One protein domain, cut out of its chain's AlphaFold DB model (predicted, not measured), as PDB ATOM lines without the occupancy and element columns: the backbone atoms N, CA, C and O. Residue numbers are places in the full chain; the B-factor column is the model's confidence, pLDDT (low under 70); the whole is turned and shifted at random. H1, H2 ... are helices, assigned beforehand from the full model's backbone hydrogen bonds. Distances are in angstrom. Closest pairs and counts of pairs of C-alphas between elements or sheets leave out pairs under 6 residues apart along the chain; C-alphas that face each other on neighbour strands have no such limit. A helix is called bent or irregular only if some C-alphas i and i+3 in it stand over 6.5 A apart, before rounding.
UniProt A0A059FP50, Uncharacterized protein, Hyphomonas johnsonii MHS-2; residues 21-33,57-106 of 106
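Overview. This is residues 21 to 33 and 57 to 106 of the 106 residues of an uncharacterized protein of Hyphomonas johnsonii MHS-2 (UniProt A0A059FP50). One very long helix, H2, runs nearly the whole length of a thin rod, and a much shorter helix, H1, packs side by side on its middle stretch, running the opposite way. To either side of this two-helix body H2 goes on alone: residues 57 to 75 stick out at one end, and residues 95 to 106, of which 95 to 102 belong to H2, at the other. The printed part has 63 residues with two named helices, H1 then H2, and no named strand; its class is all helix. It is extended, with a radius of gyration of the C-alphas of 19.9 A, and spans 74 by 14 by 8 A.

Along the chain. The printed part begins with H1, residues 21 to 33, from C-alpha 21 at (26.315, -0.538, 7.605) to C-alpha 33 at (34.790, 9.923, -5.145), a length of 18.5 A. After the cut comes H2, residues 57 to 102, which is 67.1 A long from C-alpha 57 at (54.500, 19.212, -29.527) to C-alpha 102 at (11.220, 2.129, 18.817). Neither helix is bent. Residues 103 to 106 follow H2.

Arrangement. H1 and H2 touch, with 17 pairs of C-alphas within 8 A. H2 touches H1 with residues 76 to 94 alone. The closest C-alphas of the two helices, those of Phe 23 and Ala 90, are 5.1 A apart. Their lines stand at a shallow tilt of 17 degrees, and they run opposite ways. The centres are 11.0 A apart. In H1 and H2 every O i to N i+4 pair is within hydrogen-bond range.

Size, cuts and confidence. The two C-alphas farthest apart, those of Leu 57 and Asp 106, are 73.7 A from each other. Without the stretches that stand free, the body of 32 residues spans 26 by 14 by 7 A. Residues 34 to 56 are not printed, and C-alphas 33 and 57 are 32.7 A apart across this cut, which the link from H1 to H2 crosses. Residue 106 is the chain's last. The mean pLDDT of the printed part is 90.0; residues 57 to 59 and residue 106 are under 70.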
ATOM      1  N   GLN A  21      25.178  -0.114   8.427       96.38
ATOM      2  CA  GLN A  21      26.315  -0.538   7.605       96.38
ATOM      3  C   GLN A  21      26.194  -0.043   6.161       96.38
ATOM      4  O   GLN A  21      27.157   0.487   5.613       96.38
ATOM      5  N   ASP A  22      25.011  -0.183   5.559       94.06
ATOM      6  CA  ASP A  22      24.757   0.250   4.185       94.06
ATOM      7  C   ASP A  22      24.915   1.784   4.068       94.06
ATOM      8  O   ASP A  22      25.552   2.270   3.135       94.06
ATOM      9  N   PHE A  23      24.429   2.555   5.053       95.81
ATOM     10  CA  PHE A  23      24.637   4.009   5.118       95.81
ATOM     11  C   PHE A  23      26.124   4.383   5.209       95.81
ATOM     12  O   PHE A  23      26.595   5.217   4.434       95.81
ATOM     13  N   GLN A  24      26.876   3.747   6.112       96.94
ATOM     14  CA  GLN A  24      28.312   4.002   6.271       96.94
ATOM     15  C   GLN A  24      29.105   3.648   5.008       96.94
ATOM     16  O   GLN A  24      30.012   4.384   4.630       96.94
ATOM     17  N   ALA A  25      28.755   2.553   4.330       95.81
ATOM     18  CA  ALA A  25      29.412   2.144   3.093       95.81
ATOM     19  C   ALA A  25      29.205   3.171   1.969       95.81
ATOM     20  O   ALA A  25      30.162   3.541   1.290       95.81
ATOM     21  N   VAL A  26      27.976   3.672   1.798       94.88
ATOM     22  CA  VAL A  26      27.687   4.713   0.800       94.88
ATOM     23  C   VAL A  26      28.395   6.023   1.148       94.88
ATOM     24  O   VAL A  26      28.919   6.682   0.253       94.88
ATOM     25  N   GLN A  27      28.464   6.380   2.432       96.06
ATOM     26  CA  GLN A  27      29.183   7.571   2.882       96.06
ATOM     27  C   GLN A  27      30.684   7.487   2.565       96.06
ATOM     28  O   GLN A  27      31.230   8.414   1.976       96.06
ATOM     29  N   GLN A  28      31.330   6.360   2.876       97.56
ATOM     30  CA  GLN A  28      32.747   6.143   2.559       97.56
ATOM     31  C   GLN A  28      33.019   6.208   1.056       97.56
ATOM     32  O   GLN A  28      34.035   6.750   0.631       97.56
ATOM     33  N   GLU A  29      32.122   5.657   0.242       94.88
ATOM     34  CA  GLU A  29      32.271   5.709  -1.208       94.88
ATOM     35  C   GLU A  29      32.099   7.136  -1.744       94.88
ATOM     36  O   GLU A  29      32.867   7.563  -2.601       94.88
ATOM     37  N   LEU A  30      31.147   7.909  -1.208       94.94
ATOM     38  CA  LEU A  30      30.994   9.326  -1.546       94.94
ATOM     39  C   LEU A  30      32.265  10.127  -1.222       94.94
ATOM     40  O   LEU A  30      32.689  10.947  -2.037       94.94
ATOM     41  N   ASP A  31      32.874   9.880  -0.063       96.38
ATOM     42  CA  ASP A  31      34.105  10.557   0.347       96.38
ATOM     43  C   ASP A  31      35.271  10.225  -0.602       96.38
ATOM     44  O   ASP A  31      35.934  11.138  -1.090       96.38
ATOM     45  N   ARG A  32      35.444   8.953  -0.991       95.81
ATOM     46  CA  ARG A  32      36.467   8.541  -1.978       95.81
ATOM     47  C   ARG A  32      36.303   9.214  -3.338       95.81
ATOM     48  O   ARG A  32      37.279   9.651  -3.942       95.81
ATOM     49  N   VAL A  33      35.072   9.292  -3.844       93.44
ATOM     50  CA  VAL A  33      34.790   9.923  -5.145       93.44
ATOM     51  C   VAL A  33      35.070  11.433  -5.077       93.44
ATOM     52  O   VAL A  33      35.589  12.016  -6.031       93.44
ATOM     53  N   LEU A  57      54.836  20.624 -29.810       60.84
ATOM     54  CA  LEU A  57      54.500  19.212 -29.527       60.84
ATOM     55  C   LEU A  57      54.036  18.995 -28.078       60.84
ATOM     56  O   LEU A  57      53.117  18.212 -27.824       60.84
ATOM     57  N   ILE A  58      54.633  19.725 -27.134       68.88
ATOM     58  CA  ILE A  58      54.254  19.714 -25.715       68.88
ATOM     59  C   ILE A  58      52.852  20.310 -25.566       68.88
ATOM     60  O   ILE A  58      52.035  19.801 -24.798       68.88
ATOM     61  N   LEU A  59      52.540  21.331 -26.364       68.12
ATOM     62  CA  LEU A  59      51.243  21.993 -26.365       68.12
ATOM     63  C   LEU A  59      50.101  21.053 -26.796       68.12
ATOM     64  O   LEU A  59      49.093  20.954 -26.098       68.12
ATOM     65  N   ALA A  60      50.262  20.306 -27.895       71.00
ATOM     66  CA  ALA A  60      49.243  19.364 -28.373       71.00
ATOM     67  C   ALA A  60      48.965  18.234 -27.363       71.00
ATOM     68  O   ALA A  60      47.806  17.911 -27.087       71.00
ATOM     69  N   HIS A  61      50.021  17.675 -26.762       74.94
ATOM     70  CA  HIS A  61      49.893  16.661 -25.714       74.94
ATOM     71  C   HIS A  61      49.210  17.223 -24.457       74.94
ATOM     72  O   HIS A  61      48.302  16.597 -23.908       74.94
ATOM     73  N   ARG A  62      49.587  18.437 -24.032       76.38
ATOM     74  CA  ARG A  62      48.981  19.132 -22.887       76.38
ATOM     75  C   ARG A  62      47.497  19.405 -23.116       76.38
ATOM     76  O   ARG A  62      46.701  19.118 -22.231       76.38
ATOM     77  N   HIS A  63      47.094  19.855 -24.304       80.06
ATOM     78  CA  HIS A  63      45.677  20.049 -24.627       80.06
ATOM     79  C   HIS A  63      44.873  18.742 -24.608       80.06
ATOM     80  O   HIS A  63      43.762  18.721 -24.076       80.06
ATOM     81  N   GLY A  64      45.426  17.647 -25.139       86.44
ATOM     82  CA  GLY A  64      44.783  16.330 -25.075       86.44
ATOM     83  C   GLY A  64      44.617  15.831 -23.638       86.44
ATOM     84  O   GLY A  64      43.542  15.367 -23.257       86.44
ATOM     85  N   HIS A  65      45.659  15.990 -22.821       87.56
ATOM     86  CA  HIS A  65      45.636  15.609 -21.413       87.56
ATOM     87  C   HIS A  65      44.650  16.449 -20.590       87.56
ATOM     88  O   HIS A  65      43.829  15.882 -19.875       87.56
ATOM     89  N   VAL A  66      44.657  17.777 -20.745       88.56
ATOM     90  CA  VAL A  66      43.713  18.683 -20.067       88.56
ATOM     91  C   VAL A  66      42.271  18.361 -20.455       88.56
ATOM     92  O   VAL A  66      41.412  18.268 -19.583       88.56
ATOM     93  N   ARG A  67      41.992  18.107 -21.742       90.81
ATOM     94  CA  ARG A  67      40.650  17.699 -22.186       90.81
ATOM     95  C   ARG A  67      40.199  16.399 -21.520       90.81
ATOM     96  O   ARG A  67      39.038  16.293 -21.135       90.81
ATOM     97  N   LYS A  68      41.107  15.429 -21.384       92.88
ATOM     98  CA  LYS A  68      40.824  14.185 -20.666       92.88
ATOM     99  C   LYS A  68      40.528  14.459 -19.188       92.88
ATOM    100  O   LYS A  68      39.494  14.018 -18.715       92.88
ATOM    101  N   LEU A  69      41.364  15.237 -18.498       91.94
ATOM    102  CA  LEU A  69      41.157  15.587 -17.086       91.94
ATOM    103  C   LEU A  69      39.822  16.305 -16.843       91.94
ATOM    104  O   LEU A  69      39.148  16.011 -15.864       91.94
ATOM    105  N   ILE A  70      39.407  17.205 -17.740       91.94
ATOM    106  CA  ILE A  70      38.091  17.858 -17.661       91.94
ATOM    107  C   ILE A  70      36.966  16.825 -17.808       91.94
ATOM    108  O   ILE A  70      36.034  16.816 -17.009       91.94
ATOM    109  N   SER A  71      37.070  15.922 -18.787       94.56
ATOM    110  CA  SER A  71      36.088  14.846 -18.973       94.56
ATOM    111  C   SER A  71      36.020  13.909 -17.764       94.56
ATOM    112  O   SER A  71      34.931  13.501 -17.364       94.56
ATOM    113  N   ASP A  72      37.171  13.565 -17.187       93.12
ATOM    114  CA  ASP A  72      37.263  12.722 -15.998       93.12
ATOM    115  C   ASP A  72      36.641  13.447 -14.788       93.12
ATOM    116  O   ASP A  72      35.885  12.837 -14.034       93.12
ATOM    117  N   LEU A  73      36.860  14.761 -14.638       92.94
ATOM    118  CA  LEU A  73      36.242  15.578 -13.588       92.94
ATOM    119  C   LEU A  73      34.714  15.624 -13.707       92.94
ATOM    120  O   LEU A  73      34.015  15.503 -12.701       92.94
ATOM    121  N   ASP A  74      34.181  15.787 -14.918       94.00
ATOM    122  CA  ASP A  74      32.735  15.788 -15.147       94.00
ATOM    123  C   ASP A  74      32.114  14.418 -14.837       94.00
ATOM    124  O   ASP A  74      31.048  14.345 -14.217       94.00
ATOM    125  N   ALA A  75      32.808  13.327 -15.175       95.00
ATOM    126  CA  ALA A  75      32.401  11.980 -14.785       95.00
ATOM    127  C   ALA A  75      32.400  11.800 -13.255       95.00
ATOM    128  O   ALA A  75      31.431  11.268 -12.708       95.00
ATOM    129  N   GLN A  76      33.426  12.296 -12.551       93.00
ATOM    130  CA  GLN A  76      33.461  12.261 -11.084       93.00
ATOM    131  C   GLN A  76      32.327  13.086 -10.466       93.00
ATOM    132  O   GLN A  76      31.669  12.627  -9.539       93.00
ATOM    133  N   ARG A  77      32.013  14.269 -11.006       93.62
ATOM    134  CA  ARG A  77      30.875  15.084 -10.541       93.62
ATOM    135  C   ARG A  77      29.539  14.365 -10.698       93.62
ATOM    136  O   ARG A  77      28.712  14.409  -9.788       93.62
ATOM    137  N   ALA A  78      29.333  13.679 -11.821       95.69
ATOM    138  CA  ALA A  78      28.142  12.861 -12.024       95.69
ATOM    139  C   ALA A  78      28.078  11.694 -11.020       95.69
ATOM    140  O   ALA A  78      27.014  11.419 -10.463       95.69
ATOM    141  N   ALA A  79      29.214  11.048 -10.739       94.12
ATOM    142  CA  ALA A  79      29.307   9.997  -9.729       94.12
ATOM    143  C   ALA A  79      29.004  10.516  -8.312       94.12
ATOM    144  O   ALA A  79      28.252   9.868  -7.584       94.12
ATOM    145  N   ILE A  80      29.504  11.704  -7.942       95.25
ATOM    146  CA  ILE A  80      29.187  12.375  -6.668       95.25
ATOM    147  C   ILE A  80      27.678  12.581  -6.544       95.25
ATOM    148  O   ILE A  80      27.091  12.158  -5.552       95.25
ATOM    149  N   ALA A  81      27.033  13.161  -7.560       95.62
ATOM    150  CA  ALA A  81      25.588  13.392  -7.538       95.62
ATOM    151  C   ALA A  81      24.792  12.082  -7.377       95.62
ATOM    152  O   ALA A  81      23.824  12.024  -6.616       95.62
ATOM    153  N   GLY A  82      25.226  11.006  -8.046       95.94
ATOM    154  CA  GLY A  82      24.647   9.673  -7.871       95.94
ATOM    155  C   GLY A  82      24.799   9.150  -6.439       95.94
ATOM    156  O   GLY A  82      23.827   8.696  -5.835       95.94
ATOM    157  N   LYS A  83      25.996   9.273  -5.856       94.00
ATOM    158  CA  LYS A  83      26.283   8.821  -4.487       94.00
ATOM    159  C   LYS A  83      25.568   9.643  -3.421       94.00
ATOM    160  O   LYS A  83      25.134   9.083  -2.419       94.00
ATOM    161  N   GLU A  84      25.367  10.937  -3.638       95.00
ATOM    162  CA  GLU A  84      24.553  11.778  -2.753       95.00
ATOM    163  C   GLU A  84      23.084  11.336  -2.745       95.00
ATOM    164  O   GLU A  84      22.465  11.261  -1.679       95.00
ATOM    165  N   ALA A  85      22.538  10.968  -3.909       96.19
ATOM    166  CA  ALA A  85      21.193  10.408  -4.000       96.19
ATOM    167  C   ALA A  85      21.087   9.038  -3.302       96.19
ATOM    168  O   ALA A  85      20.130   8.795  -2.561       96.19
ATOM    169  N   GLU A  86      22.081   8.161  -3.480       94.81
ATOM    170  CA  GLU A  86      22.166   6.881  -2.760       94.81
ATOM    171  C   GLU A  86      22.252   7.084  -1.241       94.81
ATOM    172  O   GLU A  86      21.570   6.388  -0.486       94.81
ATOM    173  N   LEU A  87      23.037   8.062  -0.778       93.88
ATOM    174  CA  LEU A  87      23.202   8.361   0.644       93.88
ATOM    175  C   LEU A  87      21.888   8.849   1.262       93.88
ATOM    176  O   LEU A  87      21.525   8.439   2.367       93.88
ATOM    177  N   LEU A  88      21.148   9.691   0.536       95.25
ATOM    178  CA  LEU A  88      19.825  10.148   0.948       95.25
ATOM    179  C   LEU A  88      18.842   8.973   1.061       95.25
ATOM    180  O   LEU A  88      18.125   8.861   2.056       95.25
ATOM    181  N   ALA A  89      18.849   8.055   0.092       94.38
ATOM    182  CA  ALA A  89      18.022   6.853   0.146       94.38
ATOM    183  C   ALA A  89      18.401   5.941   1.329       94.38
ATOM    184  O   ALA A  89      17.519   5.484   2.063       94.38
ATOM    185  N   ALA A  90      19.698   5.719   1.567       93.44
ATOM    186  CA  ALA A  90      20.192   4.926   2.692       93.44
ATOM    187  C   ALA A  90      19.807   5.548   4.045       93.44
ATOM    188  O   ALA A  90      19.385   4.838   4.961       93.44
ATOM    189  N   ARG A  91      19.861   6.882   4.155       94.56
ATOM    190  CA  ARG A  91      19.415   7.620   5.344       94.56
ATOM    191  C   ARG A  91      17.933   7.390   5.640       94.56
ATOM    192  O   ARG A  91      17.575   7.162   6.795       94.56
ATOM    193  N   GLU A  92      17.074   7.419   4.624       96.06
ATOM    194  CA  GLU A  92      15.640   7.161   4.800       96.06
ATOM    195  C   GLU A  92      15.357   5.713   5.227       96.06
ATOM    196  O   GLU A  92      14.499   5.467   6.078       96.06
ATOM    197  N   VAL A  93      16.104   4.743   4.691       93.12
ATOM    198  CA  VAL A  93      16.018   3.339   5.127       93.12
ATOM    199  C   VAL A  93      16.440   3.193   6.589       93.12
ATOM    200  O   VAL A  93      15.734   2.544   7.365       93.12
ATOM    201  N   LEU A  94      17.544   3.833   6.986       92.94
ATOM    202  CA  LEU A  94      18.026   3.827   8.364       92.94
ATOM    203  C   LEU A  94      17.000   4.444   9.322       92.94
ATOM    204  O   LEU A  94      16.676   3.835  10.341       92.94
ATOM    205  N   LYS A  95      16.424   5.596   8.964       94.12
ATOM    206  CA  LYS A  95      15.374   6.258   9.748       94.12
ATOM    207  C   LYS A  95      14.177   5.333   9.986       94.12
ATOM    208  O   LYS A  95      13.786   5.117  11.128       94.12
ATOM    209  N   ARG A  96      13.655   4.698   8.932       92.88
ATOM    210  CA  ARG A  96      12.540   3.739   9.051       92.88
ATOM    211  C   ARG A  96      12.886   2.537   9.930       92.88
ATOM    212  O   ARG A  96      12.008   2.009  10.615       92.88
ATOM    213  N   ALA A  97      14.136   2.076   9.892       91.19
ATOM    214  CA  ALA A  97      14.594   0.974  10.731       91.19
ATOM    215  C   ALA A  97      14.636   1.367  12.217       91.19
ATOM    216  O   ALA A  97      14.218   0.566  13.052       91.19
ATOM    217  N   PHE A  98      15.061   2.595  12.536       90.44
ATOM    218  CA  PHE A  98      14.978   3.154  13.890       90.44
ATOM    219  C   PHE A  98      13.527   3.280  14.373       90.44
ATOM    220  O   PHE A  98      13.199   2.717  15.414       90.44
ATOM    221  N   ASP A  99      12.646   3.899  13.578       91.38
ATOM    222  CA  ASP A  99      11.224   4.062  13.923       91.38
ATOM    223  C   ASP A  99      10.540   2.703  14.187       91.38
ATOM    224  O   ASP A  99       9.679   2.561  15.056       91.38
ATOM    225  N   SER A 100      10.924   1.671  13.427       86.06
ATOM    226  CA  SER A 100      10.405   0.308  13.596       86.06
ATOM    227  C   SER A 100      10.909  -0.364  14.876       86.06
ATOM    228  O   SER A 100      10.201  -1.189  15.451       86.06
ATOM    229  N   GLU A 101      12.135  -0.055  15.303       86.62
ATOM    230  CA  GLU A 101      12.719  -0.595  16.532       86.62
ATOM    231  C   GLU A 101      12.098   0.056  17.774       86.62
ATOM    232  O   GLU A 101      11.809  -0.644  18.741       86.62
ATOM    233  N   GLU A 102      11.853   1.367  17.733       87.69
ATOM    234  CA  GLU A 102      11.220   2.129  18.817       87.69
ATOM    235  C   GLU A 102       9.799   1.624  19.105       87.69
ATOM    236  O   GLU A 102       9.499   1.232  20.231       87.69
ATOM    237  N   ARG A 103       8.981   1.438  18.062       86.25
ATOM    238  CA  ARG A 103       7.616   0.884  18.178       86.25
ATOM    239  C   ARG A 103       7.532  -0.538  18.749       86.25
ATOM    240  O   ARG A 103       6.443  -0.981  19.092       86.25
ATOM    241  N   LEU A 104       8.632  -1.296  18.765       83.06
ATOM    242  CA  LEU A 104       8.687  -2.640  19.362       83.06
ATOM    243  C   LEU A 104       9.167  -2.634  20.822       83.06
ATOM    244  O   LEU A 104       9.122  -3.689  21.477       83.06
ATOM    245  N   LYS A 105       9.697  -1.498  21.288       77.06
ATOM    246  CA  LYS A 105      10.113  -1.268  22.677       77.06
ATOM    247  C   LYS A 105       8.943  -0.750  23.518       77.06
ATOM    248  O   LYS A 105       8.845  -1.183  24.667       77.06
ATOM    249  N   ASP A 106       8.077   0.073  22.926       63.84
ATOM    250  CA  ASP A 106       6.770   0.478  23.473       63.84
ATOM    251  C   ASP A 106       5.782  -0.709  23.583       63.84
ATOM    252  O   ASP A 106       4.934  -0.693  24.506       63.84
TER     253      ASP A 106